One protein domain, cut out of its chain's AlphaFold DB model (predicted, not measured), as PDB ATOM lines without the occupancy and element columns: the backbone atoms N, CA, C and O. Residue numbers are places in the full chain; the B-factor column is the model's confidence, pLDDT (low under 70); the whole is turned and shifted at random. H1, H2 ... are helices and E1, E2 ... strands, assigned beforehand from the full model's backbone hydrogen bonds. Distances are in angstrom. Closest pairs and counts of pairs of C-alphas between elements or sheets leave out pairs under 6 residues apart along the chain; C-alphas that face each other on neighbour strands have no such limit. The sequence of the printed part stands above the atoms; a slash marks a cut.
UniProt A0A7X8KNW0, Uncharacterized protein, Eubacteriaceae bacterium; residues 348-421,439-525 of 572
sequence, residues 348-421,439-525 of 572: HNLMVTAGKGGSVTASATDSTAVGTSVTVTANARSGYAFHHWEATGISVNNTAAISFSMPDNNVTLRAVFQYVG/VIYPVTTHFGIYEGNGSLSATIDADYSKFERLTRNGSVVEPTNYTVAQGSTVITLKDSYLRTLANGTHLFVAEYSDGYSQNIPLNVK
ATOM      1  N   HIS A 348      31.470 -43.045  -1.943       87.44
ATOM      2  CA  HIS A 348      30.248 -42.333  -2.307       87.44
ATOM      3  C   HIS A 348      29.117 -42.689  -1.361       87.44
ATOM      4  O   HIS A 348      29.125 -43.740  -0.722       87.44
ATOM      5  N   ASN A 349      28.130 -41.811  -1.267       85.06
ATOM      6  CA  ASN A 349      26.995 -42.008  -0.382       85.06
ATOM      7  C   ASN A 349      25.965 -42.939  -1.029       85.06
ATOM      8  O   ASN A 349      25.548 -42.723  -2.170       85.06
ATOM      9  N   LEU A 350      25.518 -43.935  -0.263       84.56
ATOM     10  CA  LEU A 350      24.338 -44.739  -0.566       84.56
ATOM     11  C   LEU A 350      23.180 -44.323   0.346       84.56
ATOM     12  O   LEU A 350      23.256 -44.478   1.566       84.56
ATOM     13  N   MET A 351      22.095 -43.837  -0.255       82.12
ATOM     14  CA  MET A 351      20.855 -43.490   0.441       82.12
ATOM     15  C   MET A 351      19.743 -44.461   0.047       82.12
ATOM     16  O   MET A 351      19.405 -44.567  -1.130       82.12
ATOM     17  N   VAL A 352      19.145 -45.151   1.022       84.25
ATOM     18  CA  VAL A 352      18.060 -46.116   0.787       84.25
ATOM     19  C   VAL A 352      16.840 -45.732   1.613       84.25
ATOM     20  O   VAL A 352      16.947 -45.478   2.811       84.25
ATOM     21  N   THR A 353      15.678 -45.685   0.967       81.75
ATOM     22  CA  THR A 353      14.412 -45.267   1.577       81.75
ATOM     23  C   THR A 353      13.271 -46.215   1.216       81.75
ATOM     24  O   THR A 353      13.300 -46.883   0.181       81.75
ATOM     25  N   ALA A 354      12.251 -46.275   2.069       82.12
ATOM     26  CA  ALA A 354      11.016 -47.001   1.800       82.12
ATOM     27  C   ALA A 354       9.879 -46.014   1.508       82.12
ATOM     28  O   ALA A 354       9.702 -45.010   2.197       82.12
ATOM     29  N   GLY A 355       9.109 -46.293   0.461       75.00
ATOM     30  CA  GLY A 355       7.795 -45.715   0.236       75.00
ATOM     31  C   GLY A 355       6.751 -46.353   1.152       75.00
ATOM     32  O   GLY A 355       7.054 -47.222   1.969       75.00
ATOM     33  N   LYS A 356       5.495 -45.927   1.005       74.06
ATOM     34  CA  LYS A 356       4.422 -46.424   1.868       74.06
ATOM     35  C   LYS A 356       4.232 -47.934   1.708       74.06
ATOM     36  O   LYS A 356       4.271 -48.415   0.583       74.06
ATOM     37  N   GLY A 357       3.964 -48.650   2.803       72.56
ATOM     38  CA  GLY A 357       3.558 -50.064   2.761       72.56
ATOM     39  C   GLY A 357       4.676 -51.096   2.953       72.56
ATOM     40  O   GLY A 357       4.441 -52.288   2.766       72.56
ATOM     41  N   GLY A 358       5.876 -50.684   3.362       78.25
ATOM     42  CA  GLY A 358       6.958 -51.613   3.683       78.25
ATOM     43  C   GLY A 358       8.171 -50.927   4.302       78.25
ATOM     44  O   GLY A 358       8.146 -49.729   4.574       78.25
ATOM     45  N   SER A 359       9.232 -51.698   4.511       75.75
ATOM     46  CA  SER A 359      10.540 -51.229   4.970       75.75
ATOM     47  C   SER A 359      11.639 -51.680   4.009       75.75
ATOM     48  O   SER A 359      11.414 -52.484   3.103       75.75
ATOM     49  N   VAL A 360      12.843 -51.144   4.177       82.12
ATOM     50  CA  VAL A 360      14.028 -51.529   3.401       82.12
ATOM     51  C   VAL A 360      15.152 -51.890   4.351       82.12
ATOM     52  O   VAL A 360      15.263 -51.293   5.414       82.12
ATOM     53  N   THR A 361      15.993 -52.842   3.971       78.44
ATOM     54  CA  THR A 361      17.246 -53.161   4.658       78.44
ATOM     55  C   THR A 361      18.393 -53.090   3.660       78.44
ATOM     56  O   THR A 361      18.239 -53.508   2.512       78.44
ATOM     57  N   ALA A 362      19.542 -52.555   4.071       83.44
ATOM     58  CA  ALA A 362      20.739 -52.460   3.240       83.44
ATOM     59  C   ALA A 362      21.955 -53.023   3.986       83.44
ATOM     60  O   ALA A 362      22.085 -52.851   5.199       83.44
ATOM     61  N   SER A 363      22.846 -53.708   3.264       79.06
ATOM     62  CA  SER A 363      24.078 -54.279   3.830       79.06
ATOM     63  C   SER A 363      25.195 -53.251   4.022       79.06
ATOM     64  O   SER A 363      26.158 -53.520   4.734       79.06
ATOM     65  N   ALA A 364      25.085 -52.096   3.370       74.62
ATOM     66  CA  ALA A 364      25.969 -50.954   3.533       74.62
ATOM     67  C   ALA A 364      25.119 -49.683   3.546       74.62
ATOM     68  O   ALA A 364      24.101 -49.600   2.857       74.62
ATOM     69  N   THR A 365      25.540 -48.706   4.337       65.12
ATOM     70  CA  THR A 365      24.929 -47.379   4.407       65.12
ATOM     71  C   THR A 365      26.050 -46.345   4.424       65.12
ATOM     72  O   THR A 365      27.164 -46.657   4.845       65.12
ATOM     73  N   ASP A 366      25.754 -45.112   4.018       69.50
ATOM     74  CA  ASP A 366      26.678 -43.971   4.102       69.50
ATOM     75  C   ASP A 366      27.856 -44.071   3.105       69.50
ATOM     76  O   ASP A 366      27.754 -44.759   2.085       69.50
ATOM     77  N   SER A 367      28.946 -43.331   3.367       80.56
ATOM     78  CA  SER A 367      30.184 -43.282   2.572       80.56
ATOM     79  C   SER A 367      30.753 -44.686   2.343       80.56
ATOM     80  O   SER A 367      31.498 -45.222   3.166       80.56
ATOM     81  N   THR A 368      30.394 -45.298   1.219       85.88
ATOM     82  CA  THR A 368      30.708 -46.676   0.836       85.88
ATOM     83  C   THR A 368      31.807 -46.665  -0.218       85.88
ATOM     84  O   THR A 368      31.739 -45.899  -1.176       85.88
ATOM     85  N   ALA A 369      32.834 -47.501  -0.045       89.50
ATOM     86  CA  ALA A 369      33.917 -47.618  -1.021       89.50
ATOM     87  C   ALA A 369      33.396 -48.133  -2.366       89.50
ATOM     88  O   ALA A 369      32.626 -49.101  -2.400       89.50
ATOM     89  N   VAL A 370      33.868 -47.534  -3.460       91.12
ATOM     90  CA  VAL A 370      33.611 -48.029  -4.819       91.12
ATOM     91  C   VAL A 370      34.016 -49.499  -4.922       91.12
ATOM     92  O   VAL A 370      34.990 -49.936  -4.311       91.12
ATOM     93  N   GLY A 371      33.235 -50.294  -5.648       89.75
ATOM     94  CA  GLY A 371      33.472 -51.729  -5.798       89.75
ATOM     95  C   GLY A 371      32.843 -52.597  -4.700       89.75
ATOM     96  O   GLY A 371      32.623 -53.789  -4.929       89.75
ATOM     97  N   THR A 372      32.489 -52.029  -3.539       90.31
ATOM     98  CA  THR A 372      31.849 -52.777  -2.439       90.31
ATOM     99  C   THR A 372      30.542 -53.412  -2.912       90.31
ATOM    100  O   THR A 372      29.705 -52.734  -3.504       90.31
ATOM    101  N   SER A 373      30.351 -54.707  -2.646       91.75
ATOM    102  CA  SER A 373      29.088 -55.394  -2.938       91.75
ATOM    103  C   SER A 373      28.023 -54.987  -1.921       91.75
ATOM    104  O   SER A 373      28.185 -55.215  -0.720       91.75
ATOM    105  N   VAL A 374      26.942 -54.380  -2.401       91.50
ATOM    106  CA  VAL A 374      25.811 -53.912  -1.598       91.50
ATOM    107  C   VAL A 374      24.578 -54.733  -1.954       91.50
ATOM    108  O   VAL A 374      24.226 -54.855  -3.126       91.50
ATOM    109  N   THR A 375      23.898 -55.257  -0.936       90.81
ATOM    110  CA  THR A 375      22.588 -55.900  -1.057       90.81
ATOM    111  C   THR A 375      21.533 -55.043  -0.374       90.81
ATOM    112  O   THR A 375      21.723 -54.612   0.765       90.81
ATOM    113  N   VAL A 376      20.418 -54.816  -1.065       91.12
ATOM    114  CA  VAL A 376      19.269 -54.054  -0.570       91.12
ATOM    115  C   VAL A 376      18.001 -54.886  -0.740       91.12
ATOM    116  O   VAL A 376      17.746 -55.410  -1.824       91.12
ATOM    117  N   THR A 377      17.199 -54.991   0.317       90.75
ATOM    118  CA  THR A 377      15.961 -55.780   0.338       90.75
ATOM    119  C   THR A 377      14.784 -54.919   0.772       90.75
ATOM    120  O   THR A 377      14.812 -54.305   1.834       90.75
ATOM    121  N   ALA A 378      13.730 -54.897  -0.037       89.88
ATOM    122  CA  ALA A 378      12.436 -54.321   0.287       89.88
ATOM    123  C   ALA A 378      11.545 -55.377   0.953       89.88
ATOM    124  O   ALA A 378      11.238 -56.413   0.363       89.88
ATOM    125  N   ASN A 379      11.096 -55.095   2.171       83.19
ATOM    126  CA  ASN A 379      10.214 -55.956   2.947       83.19
ATOM    127  C   ASN A 379       8.817 -55.341   2.949       83.19
ATOM    128  O   ASN A 379       8.569 -54.333   3.610       83.19
ATOM    129  N   ALA A 380       7.906 -55.927   2.174       84.56
ATOM    130  CA  ALA A 380       6.526 -55.469   2.147       84.56
ATOM    131  C   ALA A 380       5.842 -55.787   3.483       84.56
ATOM    132  O   ALA A 380       6.012 -56.873   4.044       84.56
ATOM    133  N   ARG A 381       5.056 -54.840   3.992       76.56
ATOM    134  CA  ARG A 381       4.185 -55.083   5.141       76.56
ATOM    135  C   ARG A 381       3.009 -55.959   4.705       76.56
ATOM    136  O   ARG A 381       2.649 -55.992   3.532       76.56
ATOM    137  N   SER A 382       2.382 -56.645   5.661       77.06
ATOM    138  CA  SER A 382       1.133 -57.377   5.414       77.06
ATOM    139  C   SER A 382       0.119 -56.513   4.650       77.06
ATOM    140  O   SER A 382      -0.071 -55.342   4.982       77.06
ATOM    141  N   GLY A 383      -0.498 -57.085   3.613       77.50
ATOM    142  CA  GLY A 383      -1.425 -56.387   2.715       77.50
ATOM    143  C   GLY A 383      -0.765 -55.631   1.556       77.50
ATOM    144  O   GLY A 383      -1.475 -55.167   0.672       77.50
ATOM    145  N   TYR A 384       0.567 -55.543   1.504       83.19
ATOM    146  CA  TYR A 384       1.312 -54.913   0.415       83.19
ATOM    147  C   TYR A 384       2.226 -55.916  -0.296       83.19
ATOM    148  O   TYR A 384       2.672 -56.907   0.277       83.19
ATOM    149  N   ALA A 385       2.539 -55.623  -1.554       88.44
ATOM    150  CA  ALA A 385       3.595 -56.262  -2.317       88.44
ATOM    151  C   ALA A 385       4.584 -55.204  -2.808       88.44
ATOM    152  O   ALA A 385       4.225 -54.054  -3.077       88.44
ATOM    153  N   PHE A 386       5.848 -55.594  -2.935       93.56
ATOM    154  CA  PHE A 386       6.841 -54.777  -3.621       93.56
ATOM    155  C   PHE A 386       6.408 -54.560  -5.079       93.56
ATOM    156  O   PHE A 386       6.120 -55.528  -5.780       93.56
ATOM    157  N   HIS A 387       6.370 -53.303  -5.525       92.25
ATOM    158  CA  HIS A 387       6.033 -52.949  -6.904       92.25
ATOM    159  C   HIS A 387       7.301 -52.722  -7.734       92.25
ATOM    160  O   HIS A 387       7.516 -53.400  -8.736       92.25
ATOM    161  N   HIS A 388       8.149 -51.770  -7.326       93.38
ATOM    162  CA  HIS A 388       9.393 -51.441  -8.034       93.38
ATOM    163  C   HIS A 388      10.363 -50.615  -7.178       93.38
ATOM    164  O   HIS A 388      10.004 -50.129  -6.103       93.38
ATOM    165  N   TRP A 389      11.583 -50.437  -7.686       94.12
ATOM    166  CA  TRP A 389      12.556 -49.478  -7.166       94.12
ATOM    167  C   TRP A 389      12.552 -48.200  -8.010       94.12
ATOM    168  O   TRP A 389      12.598 -48.260  -9.236       94.12
ATOM    169  N   GLU A 390      12.590 -47.046  -7.354       91.56
ATOM    170  CA  GLU A 390      13.036 -45.788  -7.954       91.56
ATOM    171  C   GLU A 390      14.532 -45.629  -7.638       91.56
ATOM    172  O   GLU A 390      14.923 -45.588  -6.468       91.56
ATOM    173  N   ALA A 391      15.382 -45.585  -8.668       92.81
ATOM    174  CA  ALA A 391      16.838 -45.573  -8.522       92.81
ATOM    175  C   ALA A 391      17.475 -44.397  -9.277       92.81
ATOM    176  O   ALA A 391      17.109 -44.113 -10.415       92.81
ATOM    177  N   THR A 392      18.462 -43.740  -8.660       90.19
ATOM    178  CA  THR A 392      19.362 -42.776  -9.321       90.19
ATOM    179  C   THR A 392      20.807 -43.197  -9.079       90.19
ATOM    180  O   THR A 392      21.153 -43.648  -7.988       90.19
ATOM    181  N   GLY A 393      21.651 -43.066 -10.104       87.62
ATOM    182  CA  GLY A 393      23.069 -43.435 -10.044       87.62
ATOM    183  C   GLY A 393      23.366 -44.902 -10.367       87.62
ATOM    184  O   GLY A 393      24.525 -45.232 -10.592       87.62
ATOM    185  N   ILE A 394      22.342 -45.760 -10.446       91.88
ATOM    186  CA  ILE A 394      22.414 -47.141 -10.945       91.88
ATOM    187  C   ILE A 394      21.122 -47.514 -11.680       91.88
ATOM    188  O   ILE A 394      20.079 -46.893 -11.479       91.88
ATOM    189  N   SER A 395      21.180 -48.575 -12.484       89.31
ATOM    190  CA  SER A 395      19.997 -49.272 -12.996       89.31
ATOM    191  C   SER A 395      19.818 -50.585 -12.244       89.31
ATOM    192  O   SER A 395      20.775 -51.337 -12.071       89.31
ATOM    193  N   VAL A 396      18.595 -50.858 -11.802       89.00
ATOM    194  CA  VAL A 396      18.256 -52.052 -11.022       89.00
ATOM    195  C   VAL A 396      17.174 -52.850 -11.729       89.00
ATOM    196  O   VAL A 396      16.369 -52.307 -12.486       89.00
ATOM    197  N   ASN A 397      17.153 -54.155 -11.488       84.19
ATOM    198  CA  ASN A 397      16.002 -54.977 -11.822       84.19
ATOM    199  C   ASN A 397      14.882 -54.732 -10.795       84.19
ATOM    200  O   ASN A 397      15.129 -54.419  -9.632       84.19
ATOM    201  N   ASN A 398      13.627 -54.888 -11.219       84.69
ATOM    202  CA  ASN A 398      12.471 -54.739 -10.330       84.69
ATOM    203  C   ASN A 398      12.220 -56.024  -9.528       84.69
ATOM    204  O   ASN A 398      11.156 -56.629  -9.613       84.69
ATOM    205  N   THR A 399      13.214 -56.450  -8.750       93.25
ATOM    206  CA  THR A 399      13.071 -57.506  -7.742       93.25
ATOM    207  C   THR A 399      13.149 -56.903  -6.345       93.25
ATOM    208  O   THR A 399      13.879 -55.944  -6.113       93.25
ATOM    209  N   ALA A 400      12.411 -57.475  -5.391       90.75
ATOM    210  CA  ALA A 400      12.378 -56.959  -4.020       90.75
ATOM    211  C   ALA A 400      13.758 -56.998  -3.335       90.75
ATOM    212  O   ALA A 400      14.047 -56.150  -2.502       90.75
ATOM    213  N   ALA A 401      14.620 -57.946  -3.709       93.81
ATOM    214  CA  ALA A 401      16.023 -57.975  -3.318       93.81
ATOM    215  C   ALA A 401      16.908 -57.666  -4.529       93.81
ATOM    216  O   ALA A 401      16.733 -58.273  -5.591       93.81
ATOM    217  N   ILE A 402      17.851 -56.744  -4.359       94.06
ATOM    218  CA  ILE A 402      18.821 -56.337  -5.378       94.06
ATOM    219  C   ILE A 402      20.234 -56.378  -4.804       94.06
ATOM    220  O   ILE A 402      20.449 -56.085  -3.627       94.06
ATOM    221  N   SER A 403      21.204 -56.712  -5.652       92.19
ATOM    222  CA  SER A 403      22.626 -56.643  -5.322       92.19
ATOM    223  C   SER A 403      23.374 -55.916  -6.430       92.19
ATOM    224  O   SER A 403      23.164 -56.201  -7.609       92.19
ATOM    225  N   PHE A 404      24.246 -54.984  -6.057       93.00
ATOM    226  CA  PHE A 404      25.072 -54.225  -6.992       93.00
ATOM    227  C   PHE A 404      26.446 -53.924  -6.389       93.00
ATOM    228  O   PHE A 404      26.634 -53.968  -5.175       93.00
ATOM    229  N   SER A 405      27.421 -53.629  -7.245       92.94
ATOM    230  CA  SER A 405      28.721 -53.108  -6.816       92.94
ATOM    231  C   SER A 405      28.644 -51.586  -6.777       92.94
ATOM    232  O   SER A 405      28.173 -50.985  -7.745       92.94
ATOM    233  N   MET A 406      29.044 -50.970  -5.660       93.06
ATOM    234  CA  MET A 406      28.954 -49.521  -5.473       93.06
ATOM    235  C   MET A 406      29.692 -48.796  -6.615       93.06
ATOM    236  O   MET A 406      30.897 -49.027  -6.776       93.06
ATOM    237  N   PRO A 407      29.010 -47.960  -7.419       93.38
ATOM    238  CA  PRO A 407      29.633 -47.247  -8.527       93.38
ATOM    239  C   PRO A 407      30.456 -46.053  -8.024       93.38
ATOM    240  O   PRO A 407      30.372 -45.667  -6.859       93.38
ATOM    241  N   ASP A 408      31.215 -45.428  -8.924       92.75
ATOM    242  CA  ASP A 408      31.984 -44.206  -8.647       92.75
ATOM    243  C   ASP A 408      31.102 -42.940  -8.695       92.75
ATOM    244  O   ASP A 408      31.437 -41.931  -9.312       92.75
ATOM    245  N   ASN A 409      29.923 -43.019  -8.073       90.12
ATOM    246  CA  ASN A 409      28.992 -41.915  -7.869       90.12
ATOM    247  C   ASN A 409      28.036 -42.225  -6.710       90.12
ATOM    248  O   ASN A 409      27.826 -43.378  -6.336       90.12
ATOM    249  N   ASN A 410      27.387 -41.188  -6.179       88.19
ATOM    250  CA  ASN A 410      26.325 -41.355  -5.189       88.19
ATOM    251  C   ASN A 410      25.154 -42.170  -5.762       88.19
ATOM    252  O   ASN A 410      24.799 -42.018  -6.935       88.19
ATOM    253  N   VAL A 411      24.541 -43.002  -4.919       90.00
ATOM    254  CA  VAL A 411      23.400 -43.855  -5.273       90.00
ATOM    255  C   VAL A 411      22.228 -43.559  -4.351       90.00
ATOM    256  O   VAL A 411      22.381 -43.501  -3.130       90.00
ATOM    257  N   THR A 412      21.037 -43.419  -4.930       87.75
ATOM    258  CA  THR A 412      19.793 -43.281  -4.166       87.75
ATOM    259  C   THR A 412      18.783 -44.328  -4.604       87.75
ATOM    260  O   THR A 412      18.507 -44.450  -5.799       87.75
ATOM    261  N   LEU A 413      18.205 -45.042  -3.644       90.25
ATOM    262  CA  LEU A 413      17.194 -46.070  -3.860       90.25
ATOM    263  C   LEU A 413      15.950 -45.789  -3.023       90.25
ATOM    264  O   LEU A 413      16.037 -45.485  -1.830       90.25
ATOM    265  N   ARG A 414      14.781 -45.944  -3.639       89.06
ATOM    266  CA  ARG A 414      13.494 -45.884  -2.955       89.06
ATOM    267  C   ARG A 414      12.619 -47.067  -3.349       89.06
ATOM    268  O   ARG A 414      12.302 -47.236  -4.523       89.06
ATOM    269  N   ALA A 415      12.234 -47.890  -2.375       90.50
ATOM    270  CA  ALA A 415      11.292 -48.985  -2.606       90.50
ATOM    271  C   ALA A 415       9.871 -48.436  -2.707       90.50
ATOM    272  O   ALA A 415       9.442 -47.680  -1.839       90.50
ATOM    273  N   VAL A 416       9.112 -48.850  -3.714       87.00
ATOM    274  CA  VAL A 416       7.691 -48.523  -3.833       87.00
ATOM    275  C   VAL A 416       6.878 -49.801  -3.681       87.00
ATOM    276  O   VAL A 416       7.135 -50.793  -4.366       87.00
ATOM    277  N   PHE A 417       5.882 -49.767  -2.795       86.69
ATOM    278  CA  PHE A 417       4.974 -50.882  -2.544       86.69
ATOM    279  C   PHE A 417       3.562 -50.544  -3.023       86.69
ATOM    280  O   PHE A 417       3.143 -49.386  -3.006       86.69
ATOM    281  N   GLN A 418       2.830 -51.574  -3.436       87.44
ATOM    282  CA  GLN A 418       1.429 -51.496  -3.829       87.44
ATOM    283  C   GLN A 418       0.602 -52.385  -2.902       87.44
ATOM    284  O   GLN A 418       1.033 -53.475  -2.535       87.44
ATOM    285  N   TYR A 419      -0.575 -51.918  -2.505       83.00
ATOM    286  CA  TYR A 419      -1.514 -52.716  -1.724       83.00
ATOM    287  C   TYR A 419      -2.101 -53.851  -2.591       83.00
ATOM    288  O   TYR A 419      -2.466 -53.614  -3.740       83.00
ATOM    289  N   VAL A 420      -2.171 -55.075  -2.060       83.12
ATOM    290  CA  VAL A 420      -2.569 -56.305  -2.786       83.12
ATOM    291  C   VAL A 420      -3.640 -57.126  -2.052       83.12
ATOM    292  O   VAL A 420      -3.681 -58.346  -2.193       83.12
ATOM    293  N   GLY A 421      -4.495 -56.484  -1.248       64.69
ATOM    294  CA  GLY A 421      -5.597 -57.142  -0.529       64.69
ATOM    295  C   GLY A 421      -6.343 -58.176  -1.388       64.69
ATOM    296  O   GLY A 421      -6.685 -57.908  -2.539       64.69
ATOM    297  N   VAL A 439      -0.633 -46.291   9.557       79.31
ATOM    298  CA  VAL A 439      -0.602 -44.900  10.017       79.31
ATOM    299  C   VAL A 439       0.787 -44.316   9.760       79.31
ATOM    300  O   VAL A 439       1.802 -44.908  10.132       79.31
ATOM    301  N   ILE A 440       0.839 -43.154   9.107       78.31
ATOM    302  CA  ILE A 440       2.086 -42.414   8.905       78.31
ATOM    303  C   ILE A 440       2.124 -41.293   9.919       78.31
ATOM    304  O   ILE A 440       1.381 -40.318   9.809       78.31
ATOM    305  N   TYR A 441       3.015 -41.430  10.886       87.00
ATOM    306  CA  TYR A 441       3.141 -40.443  11.937       87.00
ATOM    307  C   TYR A 441       3.987 -39.252  11.467       87.00
ATOM    308  O   TYR A 441       5.109 -39.450  10.977       87.00
ATOM    309  N   PRO A 442       3.473 -38.012  11.567       87.94
ATOM    310  CA  PRO A 442       4.226 -36.839  11.161       87.94
ATOM    311  C   PRO A 442       5.389 -36.592  12.124       87.94
ATOM    312  O   PRO A 442       5.290 -36.794  13.336       87.94
ATOM    313  N   VAL A 443       6.512 -36.147  11.563       91.06
ATOM    314  CA  VAL A 443       7.689 -35.744  12.333       91.06
ATOM    315  C   VAL A 443       7.554 -34.254  12.616       91.06
ATOM    316  O   VAL A 443       7.572 -33.437  11.699       91.06
ATOM    317  N   THR A 444       7.378 -33.896  13.885       91.44
ATOM    318  CA  THR A 444       7.224 -32.500  14.319       91.44
ATOM    319  C   THR A 444       8.573 -31.825  14.541       91.44
ATOM    320  O   THR A 444       8.703 -30.628  14.297       91.44
ATOM    321  N   THR A 445       9.595 -32.603  14.911       94.06
ATOM    322  CA  THR A 445      10.975 -32.126  15.067       94.06
ATOM    323  C   THR A 445      11.948 -33.142  14.475       94.06
ATOM    324  O   THR A 445      11.892 -34.319  14.822       94.06
ATOM    325  N   HIS A 446      12.854 -32.692  13.606       91.88
ATOM    326  CA  HIS A 446      13.930 -33.508  13.031       91.88
ATOM    327  C   HIS A 446      15.207 -33.425  13.880       91.88
ATOM    328  O   HIS A 446      15.396 -32.442  14.591       91.88
ATOM    329  N   PHE A 447      16.125 -34.393  13.744       92.62
ATOM    330  CA  PHE A 447      17.412 -34.360  14.460       92.62
ATOM    331  C   PHE A 447      18.277 -33.142  14.096       92.62
ATOM    332  O   PHE A 447      19.026 -32.656  14.936       92.62
ATOM    333  N   GLY A 448      18.175 -32.632  12.864       89.62
ATOM    334  CA  GLY A 448      18.876 -31.416  12.445       89.62
ATOM    335  C   GLY A 448      20.335 -31.660  12.048       89.62
ATOM    336  O   GLY A 448      20.627 -32.602  11.309       89.62
ATOM    337  N   ILE A 449      21.239 -30.770  12.474       90.62
ATOM    338  CA  ILE A 449      22.669 -30.803  12.134       90.62
ATOM    339  C   ILE A 449      23.484 -31.175  13.378       90.62
ATOM    340  O   ILE A 449      23.317 -30.564  14.429       90.62
ATOM    341  N   TYR A 450      24.385 -32.148  13.246       93.00
ATOM    342  CA  TYR A 450      25.382 -32.491  14.258       93.00
ATOM    343  C   TYR A 450      26.746 -31.902  13.889       93.00
ATOM    344  O   TYR A 450      27.322 -32.272  12.865       93.00
ATOM    345  N   GLU A 451      27.280 -31.026  14.743       90.31
ATOM    346  CA  GLU A 451      28.567 -30.333  14.544       90.31
ATOM    347  C   GLU A 451      29.677 -30.849  15.485       90.31
ATOM    348  O   GLU A 451      30.667 -30.168  15.745       90.31
ATOM    349  N   GLY A 452      29.532 -32.072  16.012       85.69
ATOM    350  CA  GLY A 452      30.589 -32.757  16.772       85.69
ATOM    351  C   GLY A 452      30.462 -32.701  18.299       85.69
ATOM    352  O   GLY A 452      31.383 -33.127  19.007       85.69
ATOM    353  N   ASN A 453      29.345 -32.200  18.831       87.50
ATOM    354  CA  ASN A 453      29.019 -32.307  20.251       87.50
ATOM    355  C   ASN A 453      27.504 -32.334  20.517       87.50
ATOM    356  O   ASN A 453      26.719 -31.759  19.768       87.50
ATOM    357  N   GLY A 454      27.123 -32.999  21.609       90.44
ATOM    358  CA  GLY A 454      25.760 -33.019  22.133       90.44
ATOM    359  C   GLY A 454      24.913 -34.197  21.650       90.44
ATOM    360  O   GLY A 454      25.292 -34.969  20.778       90.44
ATOM    361  N   SER A 455      23.743 -34.351  22.260       95.00
ATOM    362  CA  SER A 455      22.717 -35.299  21.816       95.00
ATOM    363  C   SER A 455      21.692 -34.566  20.953       95.00
ATOM    364  O   SER A 455      21.436 -33.384  21.176       95.00
ATOM    365  N   LEU A 456      21.074 -35.266  20.002       96.44
ATOM    366  CA  LEU A 456      20.048 -34.698  19.123       96.44
ATOM    367  C   LEU A 456      18.731 -35.436  19.300       96.44
ATOM    368  O   LEU A 456      18.715 -36.664  19.393       96.44
ATOM    369  N   SER A 457      17.631 -34.689  19.310       96.19
ATOM    370  CA  SER A 457      16.291 -35.233  19.511       96.19
ATOM    371  C   SER A 457      15.396 -34.980  18.309       96.19
ATOM    372  O   SER A 457      15.438 -33.914  17.703       96.19
ATOM    373  N   ALA A 458      14.559 -35.962  18.004       96.31
ATOM    374  CA  ALA A 458      13.457 -35.855  17.068       96.31
ATOM    375  C   ALA A 458      12.147 -36.160  17.796       96.31
ATOM    376  O   ALA A 458      12.116 -36.957  18.738       96.31
ATOM    377  N   THR A 459      11.063 -35.535  17.358       95.75
ATOM    378  CA  THR A 459       9.726 -35.751  17.913       95.75
ATOM    379  C   THR A 459       8.814 -36.228  16.803       95.75
ATOM    380  O   THR A 459       8.718 -35.596  15.750       95.75
ATOM    381  N   ILE A 460       8.161 -37.356  17.048       96.31
ATOM    382  CA  ILE A 460       7.170 -37.945  16.165       96.31
ATOM    383  C   ILE A 460       5.826 -37.866  16.883       96.31
ATOM    384  O   ILE A 460       5.720 -38.256  18.049       96.31
ATOM    385  N   ASP A 461       4.802 -37.365  16.195       94.44
ATOM    386  CA  ASP A 461       3.435 -37.304  16.716       94.44
ATOM    387  C   ASP A 461       2.777 -38.691  16.668       94.44
ATOM    388  O   ASP A 461       1.913 -38.976  15.846       94.44
ATOM    389  N   ALA A 462       3.288 -39.590  17.506       90.88
ATOM    390  CA  ALA A 462       2.885 -40.983  17.612       90.88
ATOM    391  C   ALA A 462       2.859 -41.420  19.073       90.88
ATOM    392  O   ALA A 462       3.736 -41.030  19.854       90.88
ATOM    393  N   ASP A 463       1.905 -42.289  19.409       91.12
ATOM    394  CA  ASP A 463       1.809 -42.908  20.728       91.12
ATOM    395  C   ASP A 463       3.035 -43.794  20.989       91.12
ATOM    396  O   ASP A 463       3.297 -44.765  20.272       91.12
ATOM    397  N   TYR A 464       3.769 -43.457  22.048       89.56
ATOM    398  CA  TYR A 464       4.936 -44.200  22.511       89.56
ATOM    399  C   TYR A 464       4.673 -45.704  22.692       89.56
ATOM    400  O   TYR A 464       5.558 -46.512  22.421       89.56
ATOM    401  N   SER A 465       3.472 -46.106  23.123       89.31
ATOM    402  CA  SER A 465       3.138 -47.519  23.378       89.31
ATOM    403  C   SER A 465       3.201 -48.403  22.132       89.31
ATOM    404  O   SER A 465       3.294 -49.625  22.245       89.31
ATOM    405  N   LYS A 466       3.166 -47.788  20.947       90.25
ATOM    406  CA  LYS A 466       3.232 -48.477  19.662       90.25
ATOM    407  C   LYS A 466       4.646 -48.549  19.102       90.25
ATOM    408  O   LYS A 466       4.838 -49.266  18.129       90.25
ATOM    409  N   PHE A 467       5.606 -47.804  19.654       93.94
ATOM    410  CA  PHE A 467       6.970 -47.739  19.130       93.94
ATOM    411  C   PHE A 467       7.681 -49.088  19.273       93.94
ATOM    412  O   PHE A 467       7.755 -49.647  20.366       93.94
ATOM    413  N   GLU A 468       8.249 -49.584  18.177       90.62
ATOM    414  CA  GLU A 468       8.971 -50.858  18.148       90.62
ATOM    415  C   GLU A 468      10.484 -50.654  18.061       90.62
ATOM    416  O   GLU A 468      11.240 -51.243  18.836       90.62
ATOM    417  N   ARG A 469      10.949 -49.832  17.112       91.44
ATOM    418  CA  ARG A 469      12.384 -49.627  16.861       91.44
ATOM    419  C   ARG A 469      12.670 -48.376  16.046       91.44
ATOM    420  O   ARG A 469      11.813 -47.852  15.339       91.44
ATOM    421  N   LEU A 470      13.925 -47.945  16.106       93.50
ATOM    422  CA  LEU A 470      14.488 -46.948  15.207       93.50
ATOM    423  C   LEU A 470      15.351 -47.650  14.155       93.50
ATOM    424  O   LEU A 470      16.191 -48.483  14.494       93.50
ATOM    425  N   THR A 471      15.184 -47.287  12.890       84.56
ATOM    426  CA  THR A 471      16.088 -47.696  11.811       84.56
ATOM    427  C   THR A 471      16.824 -46.483  11.254       84.56
ATOM    428  O   THR A 471      16.300 -45.371  11.274       84.56
ATOM    429  N   ARG A 472      18.052 -46.687  10.775       86.75
ATOM    430  CA  ARG A 472      18.876 -45.711  10.059       86.75
ATOM    431  C   ARG A 472      19.224 -46.294   8.702       86.75
ATOM    432  O   ARG A 472      19.877 -47.334   8.640       86.75
ATOM    433  N   ASN A 473      18.800 -45.632   7.629       70.44
ATOM    434  CA  ASN A 473      18.989 -46.082   6.249       70.44
ATOM    435  C   ASN A 473      18.534 -47.551   6.057       70.44
ATOM    436  O   ASN A 473      19.137 -48.310   5.303       70.44
ATOM    437  N   GLY A 474      17.492 -47.960   6.797       66.00
ATOM    438  CA  GLY A 474      16.940 -49.317   6.789       66.00
ATOM    439  C   GLY A 474      17.584 -50.330   7.749       66.00
ATOM    440  O   GLY A 474      17.041 -51.412   7.951       66.00
ATOM    441  N   SER A 475      18.718 -50.015   8.380       71.44
ATOM    442  CA  SER A 475      19.343 -50.881   9.392       71.44
ATOM    443  C   SER A 475      18.851 -50.525  10.795       71.44
ATOM    444  O   SER A 475      18.719 -49.349  11.121       71.44
ATOM    445  N   VAL A 476      18.602 -51.521  11.649       83.31
ATOM    446  CA  VAL A 476      18.182 -51.282  13.043       83.31
ATOM    447  C   VAL A 476      19.274 -50.524  13.797       83.31
ATOM    448  O   VAL A 476      20.447 -50.891  13.752       83.31
ATOM    449  N   VAL A 477      18.884 -49.461  14.497       89.06
ATOM    450  CA  VAL A 477      19.749 -48.764  15.449       89.06
ATOM    451  C   VAL A 477      19.652 -49.499  16.779       89.06
ATOM    452  O   VAL A 477      18.556 -49.699  17.294       89.06
ATOM    453  N   GLU A 478      20.789 -49.896  17.346       89.81
ATOM    454  CA  GLU A 478      20.812 -50.580  18.643       89.81
ATOM    455  C   GLU A 478      20.142 -49.730  19.744       89.81
ATOM    456  O   GLU A 478      20.468 -48.542  19.867       89.81
ATOM    457  N   PRO A 479      19.267 -50.306  20.599       92.56
ATOM    458  CA  PRO A 479      18.563 -49.568  21.654       92.56
ATOM    459  C   PRO A 479      19.480 -48.829  22.637       92.56
ATOM    460  O   PRO A 479      19.074 -47.861  23.273       92.56
ATOM    461  N   THR A 480      20.741 -49.250  22.770       93.12
ATOM    462  CA  THR A 480      21.738 -48.583  23.618       93.12
ATOM    463  C   THR A 480      22.195 -47.229  23.068       93.12
ATOM    464  O   THR A 480      22.712 -46.421  23.843       93.12
ATOM    465  N   ASN A 481      21.976 -46.943  21.782       95.31
ATOM    466  CA  ASN A 481      22.433 -45.728  21.098       95.31
ATOM    467  C   ASN A 481      21.441 -44.558  21.156       95.31
ATOM    468  O   ASN A 481      21.798 -43.429  20.810       95.31
ATOM    469  N   TYR A 482      20.218 -44.796  21.628       97.00
ATOM    470  CA  TYR A 482      19.194 -43.767  21.765       97.00
ATOM    471  C   TYR A 482      18.396 -43.926  23.062       97.00
ATOM    472  O   TYR A 482      18.550 -44.891  23.806       97.00
ATOM    473  N   THR A 483      17.577 -42.932  23.370       96.12
ATOM    474  CA  THR A 483      16.549 -43.006  24.413       96.12
ATOM    475  C   THR A 483      15.216 -42.590  23.819       96.12
ATOM    476  O   THR A 483      15.196 -41.772  22.898       96.12
ATOM    477  N   VAL A 484      14.117 -43.106  24.364       95.12
ATOM    478  CA  VAL A 484      12.761 -42.724  23.956       95.12
ATOM    479  C   VAL A 484      11.974 -42.286  25.187       95.12
ATOM    480  O   VAL A 484      12.093 -42.923  26.233       95.12
ATOM    481  N   ALA A 485      11.210 -41.198  25.090       91.94
ATOM    482  CA  ALA A 485      10.395 -40.677  26.190       91.94
ATOM    483  C   ALA A 485       8.884 -40.829  25.930       91.94
ATOM    484  O   ALA A 485       8.448 -40.861  24.778       91.94
ATOM    485  N   GLN A 486       8.106 -40.925  27.018       82.19
ATOM    486  CA  GLN A 486       6.642 -41.057  27.005       82.19
ATOM    487  C   GLN A 486       5.933 -39.751  26.608       82.19
ATOM    488  O   GLN A 486       6.404 -38.659  26.927       82.19
ATOM    489  N   GLY A 487       4.765 -39.886  25.973       74.31
ATOM    490  CA  GLY A 487       4.001 -38.800  25.350       74.31
ATOM    491  C   GLY A 487       3.936 -39.009  23.836       74.31
ATOM    492  O   GLY A 487       3.766 -40.145  23.387       74.31
ATOM    493  N   SER A 488       4.134 -37.940  23.056       83.19
ATOM    494  CA  SER A 488       4.624 -38.080  21.677       83.19
ATOM    495  C   SER A 488       5.959 -38.823  21.706       83.19
ATOM    496  O   SER A 488       6.761 -38.625  22.619       83.19
ATOM    497  N   THR A 489       6.218 -39.672  20.720       94.25
ATOM    498  CA  THR A 489       7.466 -40.435  20.668       94.25
ATOM    499  C   THR A 489       8.643 -39.480  20.443       94.25
ATOM    500  O   THR A 489       8.885 -39.024  19.326       94.25
ATOM    501  N   VAL A 490       9.374 -39.153  21.513       95.75
ATOM    502  CA  VAL A 490      10.598 -38.342  21.446       95.75
ATOM    503  C   VAL A 490      11.793 -39.274  21.459       95.75
ATOM    504  O   VAL A 490      12.025 -39.958  22.451       95.75
ATOM    505  N   ILE A 491      12.556 -39.280  20.374       96.75
ATOM    506  CA  ILE A 491      13.755 -40.100  20.214       96.75
ATOM    507  C   ILE A 491      14.968 -39.194  20.356       96.75
ATOM    508  O   ILE A 491      15.084 -38.218  19.624       96.75
ATOM    509  N   THR A 492      15.889 -39.530  21.253       97.06
ATOM    510  CA  THR A 492      17.148 -38.797  21.444       97.06
ATOM    511  C   THR A 492      18.326 -39.702  21.122       97.06
ATOM    512  O   THR A 492      18.553 -40.687  21.823       97.06
ATOM    513  N   LEU A 493      19.089 -39.363  20.085       97.62
ATOM    514  CA  LEU A 493      20.357 -40.010  19.760       97.62
ATOM    515  C   LEU A 493      21.436 -39.517  20.724       97.62
ATOM    516  O   LEU A 493      21.607 -38.311  20.912       97.62
ATOM    517  N   LYS A 494      22.172 -40.447  21.335       96.50
ATOM    518  CA  LYS A 494      23.249 -40.114  22.276       96.50
ATOM    519  C   LYS A 494      24.453 -39.533  21.531       96.50
ATOM    520  O   LYS A 494      24.820 -40.056  20.480       96.50
ATOM    521  N   ASP A 495      25.130 -38.545  22.124       92.81
ATOM    522  CA  ASP A 495      26.393 -37.983  21.598       92.81
ATOM    523  C   ASP A 495      27.410 -39.080  21.238       92.81
ATOM    524  O   ASP A 495      28.029 -39.041  20.179       92.81
ATOM    525  N   SER A 496      27.521 -40.126  22.066       90.75
ATOM    526  CA  SER A 496      28.425 -41.256  21.815       90.75
ATOM    527  C   SER A 496      28.135 -41.997  20.511       90.75
ATOM    528  O   SER A 496      29.071 -42.464  19.876       90.75
ATOM    529  N   TYR A 497      26.866 -42.109  20.107       93.25
ATOM    530  CA  TYR A 497      26.483 -42.707  18.830       93.25
ATOM    531  C   TYR A 497      26.694 -41.724  17.681       93.25
ATOM    532  O   TYR A 497      27.255 -42.098  16.654       93.25
ATOM    533  N   LEU A 498      26.320 -40.456  17.872       91.88
ATOM    534  CA  LEU A 498      26.484 -39.411  16.860       91.88
ATOM    535  C   LEU A 498      27.953 -39.232  16.437       91.88
ATOM    536  O   LEU A 498      28.225 -39.079  15.251       91.88
ATOM    537  N   ARG A 499      28.909 -39.369  17.368       88.56
ATOM    538  CA  ARG A 499      30.361 -39.358  17.086       88.56
ATOM    539  C   ARG A 499      30.850 -40.496  16.190       88.56
ATOM    540  O   ARG A 499      31.944 -40.398  15.646       88.56
ATOM    541  N   THR A 500      30.082 -41.576  16.067       86.62
ATOM    542  CA  THR A 500      30.432 -42.720  15.205       86.62
ATOM    543  C   THR A 500      29.935 -42.554  13.771       86.62
ATOM    544  O   THR A 500      30.316 -43.326  12.894       86.62
ATOM    545  N   LEU A 501      29.068 -41.568  13.524       84.44
ATOM    546  CA  LEU A 501      28.474 -41.327  12.218       84.44
ATOM    547  C   LEU A 501      29.452 -40.575  11.313       84.44
ATOM    548  O   LEU A 501      30.034 -39.567  11.708       84.44
ATOM    549  N   ALA A 502      29.596 -41.044  10.074       83.00
ATOM    550  CA  ALA A 502      30.367 -40.340   9.054       83.00
ATOM    551  C   ALA A 502      29.697 -39.010   8.666       83.00
ATOM    552  O   ALA A 502      28.471 -38.882   8.744       83.00
ATOM    553  N   ASN A 503      30.488 -38.046   8.188       81.19
ATOM    554  CA  ASN A 503      29.961 -36.815   7.598       81.19
ATOM    555  C   ASN A 503      28.982 -37.120   6.457       81.19
ATOM    556  O   ASN A 503      29.224 -38.005   5.636       81.19
ATOM    557  N   GLY A 504      27.887 -36.361   6.393       77.12
ATOM    558  CA  GLY A 504      26.830 -36.544   5.399       77.12
ATOM    559  C   GLY A 504      25.431 -36.663   6.004       77.12
ATOM    560  O   GLY A 504      25.217 -36.409   7.189       77.12
ATOM    561  N   THR A 505      24.461 -37.007   5.159       81.38
ATOM    562  CA  THR A 505      23.049 -37.131   5.537       81.38
ATOM    563  C   THR A 505      22.706 -38.575   5.885       81.38
ATOM    564  O   THR A 505      22.888 -39.477   5.072       81.38
ATOM    565  N   HIS A 506      22.150 -38.770   7.077       82.69
ATOM    566  CA  HIS A 506      21.633 -40.031   7.601       82.69
ATOM    567  C   HIS A 506      20.115 -39.926   7.721       82.69
ATOM    568  O   HIS A 506      19.614 -38.923   8.229       82.69
ATOM    569  N   LEU A 507      19.374 -40.941   7.278       82.44
ATOM    570  CA  LEU A 507      17.915 -40.926   7.327       82.44
ATOM    571  C   LEU A 507      17.397 -41.958   8.316       82.44
ATOM    572  O   LEU A 507      17.712 -43.140   8.198       82.44
ATOM    573  N   PHE A 508      16.586 -41.525   9.271       90.31
ATOM    574  CA  PHE A 508      16.006 -42.417  10.266       90.31
ATOM    575  C   PHE A 508      14.506 -42.615  10.045       90.31
ATOM    576  O   PHE A 508      13.824 -41.721   9.545       90.31
ATOM    577  N   VAL A 509      13.989 -43.777  10.441       88.56
ATOM    578  CA  VAL A 509      12.553 -44.082  10.470       88.56
ATOM    579  C   VAL A 509      12.228 -44.767  11.794       88.56
ATOM    580  O   VAL A 509      12.876 -45.748  12.164       88.56
ATOM    581  N   ALA A 510      11.238 -44.245  12.513       91.06
ATOM    582  CA  ALA A 510      10.660 -44.910  13.673       91.06
ATOM    583  C   ALA A 510       9.558 -45.867  13.203       91.06
ATOM    584  O   ALA A 510       8.639 -45.454  12.496       91.06
ATOM    585  N   GLU A 511       9.659 -47.138  13.575       87.88
ATOM    586  CA  GLU A 511       8.665 -48.165  13.260       87.88
ATOM    587  C   GLU A 511       7.716 -48.367  14.445       87.88
ATOM    588  O   GLU A 511       8.153 -48.382  15.602       87.88
ATOM    589  N   TYR A 512       6.425 -48.525  14.145       89.25
ATOM    590  CA  TYR A 512       5.347 -48.709  15.115       89.25
ATOM    591  C   TYR A 512       4.509 -49.944  14.766       89.25
ATOM    592  O   TYR A 512       4.430 -50.343  13.604       89.25
ATOM    593  N   SER A 513       3.804 -50.502  15.749       83.69
ATOM    594  CA  SER A 513       2.970 -51.700  15.571       83.69
ATOM    595  C   SER A 513       1.867 -51.550  14.511       83.69
ATOM    596  O   SER A 513       1.468 -52.524  13.868       83.69
ATOM    597  N   ASP A 514       1.390 -50.327  14.276       80.69
ATOM    598  CA  ASP A 514       0.385 -49.992  13.269       80.69
ATOM    599  C   ASP A 514       0.921 -49.115  12.126       80.69
ATOM    600  O   ASP A 514       0.208 -48.905  11.140       80.69
ATOM    601  N   GLY A 515       2.190 -48.699  12.139       83.50
ATOM    602  CA  GLY A 515       2.652 -47.597  11.294       83.50
ATOM    603  C   GLY A 515       4.160 -47.360  11.258       83.50
ATOM    604  O   GLY A 515       4.963 -48.183  11.682       83.50
ATOM    605  N   TYR A 516       4.551 -46.217  10.709       86.31
ATOM    606  CA  TYR A 516       5.932 -45.725  10.700       86.31
ATOM    607  C   TYR A 516       5.931 -44.197  10.661       86.31
ATOM    608  O   TYR A 516       4.944 -43.568  10.272       86.31
ATOM    609  N   SER A 517       7.030 -43.579  11.080       88.06
ATOM    610  CA  SER A 517       7.202 -42.136  10.944       88.06
ATOM    611  C   SER A 517       7.483 -41.738   9.496       88.06
ATOM    612  O   SER A 517       7.954 -42.535   8.682       88.06
ATOM    613  N   GLN A 518       7.297 -40.456   9.184       83.81
ATOM    614  CA  GLN A 518       8.014 -39.847   8.062       83.81
ATOM    615  C   GLN A 518       9.538 -39.960   8.268       83.81
ATOM    616  O   GLN A 518      10.018 -40.234   9.371       83.81
ATOM    617  N   ASN A 519      10.301 -39.743   7.199       83.44
ATOM    618  CA  ASN A 519      11.758 -39.771   7.255       83.44
ATOM    619  C   ASN A 519      12.302 -38.679   8.186       83.44
ATOM    620  O   ASN A 519      11.927 -37.515   8.065       83.44
ATOM    621  N   ILE A 520      13.240 -39.048   9.056       90.00
ATOM    622  CA  ILE A 520      13.868 -38.160  10.033       90.00
ATOM    623  C   ILE A 520      15.333 -37.918   9.620       90.00
ATOM    624  O   ILE A 520      16.208 -38.701   9.997       90.00
ATOM    625  N   PRO A 521      15.640 -36.886   8.811       85.69
ATOM    626  CA  PRO A 521      17.010 -36.562   8.427       85.69
ATOM    627  C   PRO A 521      17.870 -36.077   9.601       85.69
ATOM    628  O   PRO A 521      17.428 -35.314  10.464       85.69
ATOM    629  N   LEU A 522      19.137 -36.476   9.550       91.38
ATOM    630  CA  LEU A 522      20.246 -36.003  10.368       91.38
ATOM    631  C   LEU A 522      21.420 -35.660   9.443       91.38
ATOM    632  O   LEU A 522      21.891 -36.521   8.704       91.38
ATOM    633  N   ASN A 523      21.938 -34.436   9.515       87.56
ATOM    634  CA  ASN A 523      23.129 -34.028   8.772       87.56
ATOM    635  C   ASN A 523      24.338 -33.943   9.703       87.56
ATOM    636  O   ASN A 523      24.376 -33.105  10.597       87.56
ATOM    637  N   VAL A 524      25.352 -34.764   9.468       89.81
ATOM    638  CA  VAL A 524      26.608 -34.750  10.220       89.81
ATOM    639  C   VAL A 524      27.622 -33.881   9.477       89.81
ATOM    640  O   VAL A 524      27.929 -34.136   8.311       89.81
ATOM    641  N   LYS A 525      28.104 -32.829  10.147       86.12
ATOM    642  CA  LYS A 525      29.099 -31.869   9.648       86.12
ATOM    643  C   LYS A 525      30.171 -31.638  10.710       86.12
ATOM    644  O   LYS A 525      30.276 -30.555  11.277       86.12
TER     645      LYS A 525
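This is residues 348 to 421 and 439 to 525 of the 572 residues of an uncharacterized protein of Eubacteriaceae bacterium (UniProt A0A7X8KNW0). Two lobes of strands sit side by side. The first, residues 348 to 421, is a sandwich, two sheets face to face: E3 E1 E7 E5, mixed, and E2 E4 E6, antiparallel. The second, residues 439 to 525, has two sheets only partly face to face, E9 E11 E14 E13, antiparallel, and E10 E17 E15 E12, mixed, with the short parallel pair E8 and E16 at one end and H1 at the other; the lobes meet where E1 and E3 come to E15. The printed part has 161 residues with 17 named strands and one named helix, H1, between E14 and E15; the class is mostly strand. The whole is compact, with a radius of gyration of the C-alphas of 15.7 A, and flat, spanning 42 by 42 by 22 A.

Start at E1, residues 348 to 354. Beside its residues 350 to 354 you find E7, residues 411 to 419, parallel, with N 351 and O 411 2.9 A apart, within hydrogen-bond range. E3, residues 366 to 369, pairs antiparallel with residues 348 to 350 of E1, with N 368 and O 348 at 2.8 A. E5, residues 384 to 392, is antiparallel to E7, with N 385 and O 418 at 2.8 A. This sheet is strongly twisted. Look next at E2, residues 358 to 362, E4, residues 373 to 380, and E6, residues 401 to 405: E2 and E4 are antiparallel neighbours, with N 361 and O 377 at 2.8 A, and E4 and E6 are antiparallel neighbours, with N 374 and O 404 at 2.8 A, both within hydrogen-bond range. Between the two sheets, the closest C-alphas of E4 and E7, Ala 378 and Ala 415, are 6.2 A apart. Cross to E15, residues 504 to 512: its closest C-alpha to E1 is Leu 507, 7.9 A from that of Met 351, and to E3 it is His 506, 7.3 A from that of Asp 366. E15 is antiparallel to E17, residues 520 to 524, with N 506 and O 522 at 2.8 A, and to E12, residues 467 to 472, with N 471 and O 509 at 2.9 A. E10, residues 448 to 450, is parallel to E17, with N 450 and O 523 at 2.8 A. In the other sheet, E11, residues 456 to 463, bends by 58 degrees at residue 460; it is antiparallel to its neighbour E9, residues 443 to 445, with N 444 and O 459 at 2.9 A, and to its neighbour E14, residues 488 to 493, with N 458 and O 491 at 2.8 A. E13, residues 482 to 485, forms a hairpin with E14, with N 483 and O 492 at 2.9 A. E11 and E15 are near each other, with 6 pairs of C-alphas within 10 A. E8, residues 439 to 441, is parallel to E16, residues 515 to 517, with N 441 and O 516 at 2.9 A; E8 runs on into E9, and E16 into E17. H1, residues 495 to 498, only grazes the sheet E9 E11 E14 E13; it is too short for an O i to N i+4 pair, and its one O i to N i+3 pair is within range.

Find C-alpha 348 at (30.248, -42.333, -2.307), where E1 begins; it runs 20.2 A. E4 covers 23.1 A, E5 23.8 A and E7 26.7 A. After the cut, E11 spans 20.1 A from C-alpha 456 at (20.048, -34.698, 19.123). E15 spans 26.5 A, and E17 ends at C-alpha 524, (26.608, -34.750, 10.220).

The C-alphas farthest apart are those of Gly 421 and Asn 453, 47.4 A. Residues 422 to 438 are not printed, and C-alphas 421 and 439 are 16.9 A apart across the cut. Of the links that are printed whole, E5 to E6 and E12 to E13 are short and the others tight. The mean pLDDT of the printed part is 87.4; residues 365 to 366, 421 and 474 are under 70.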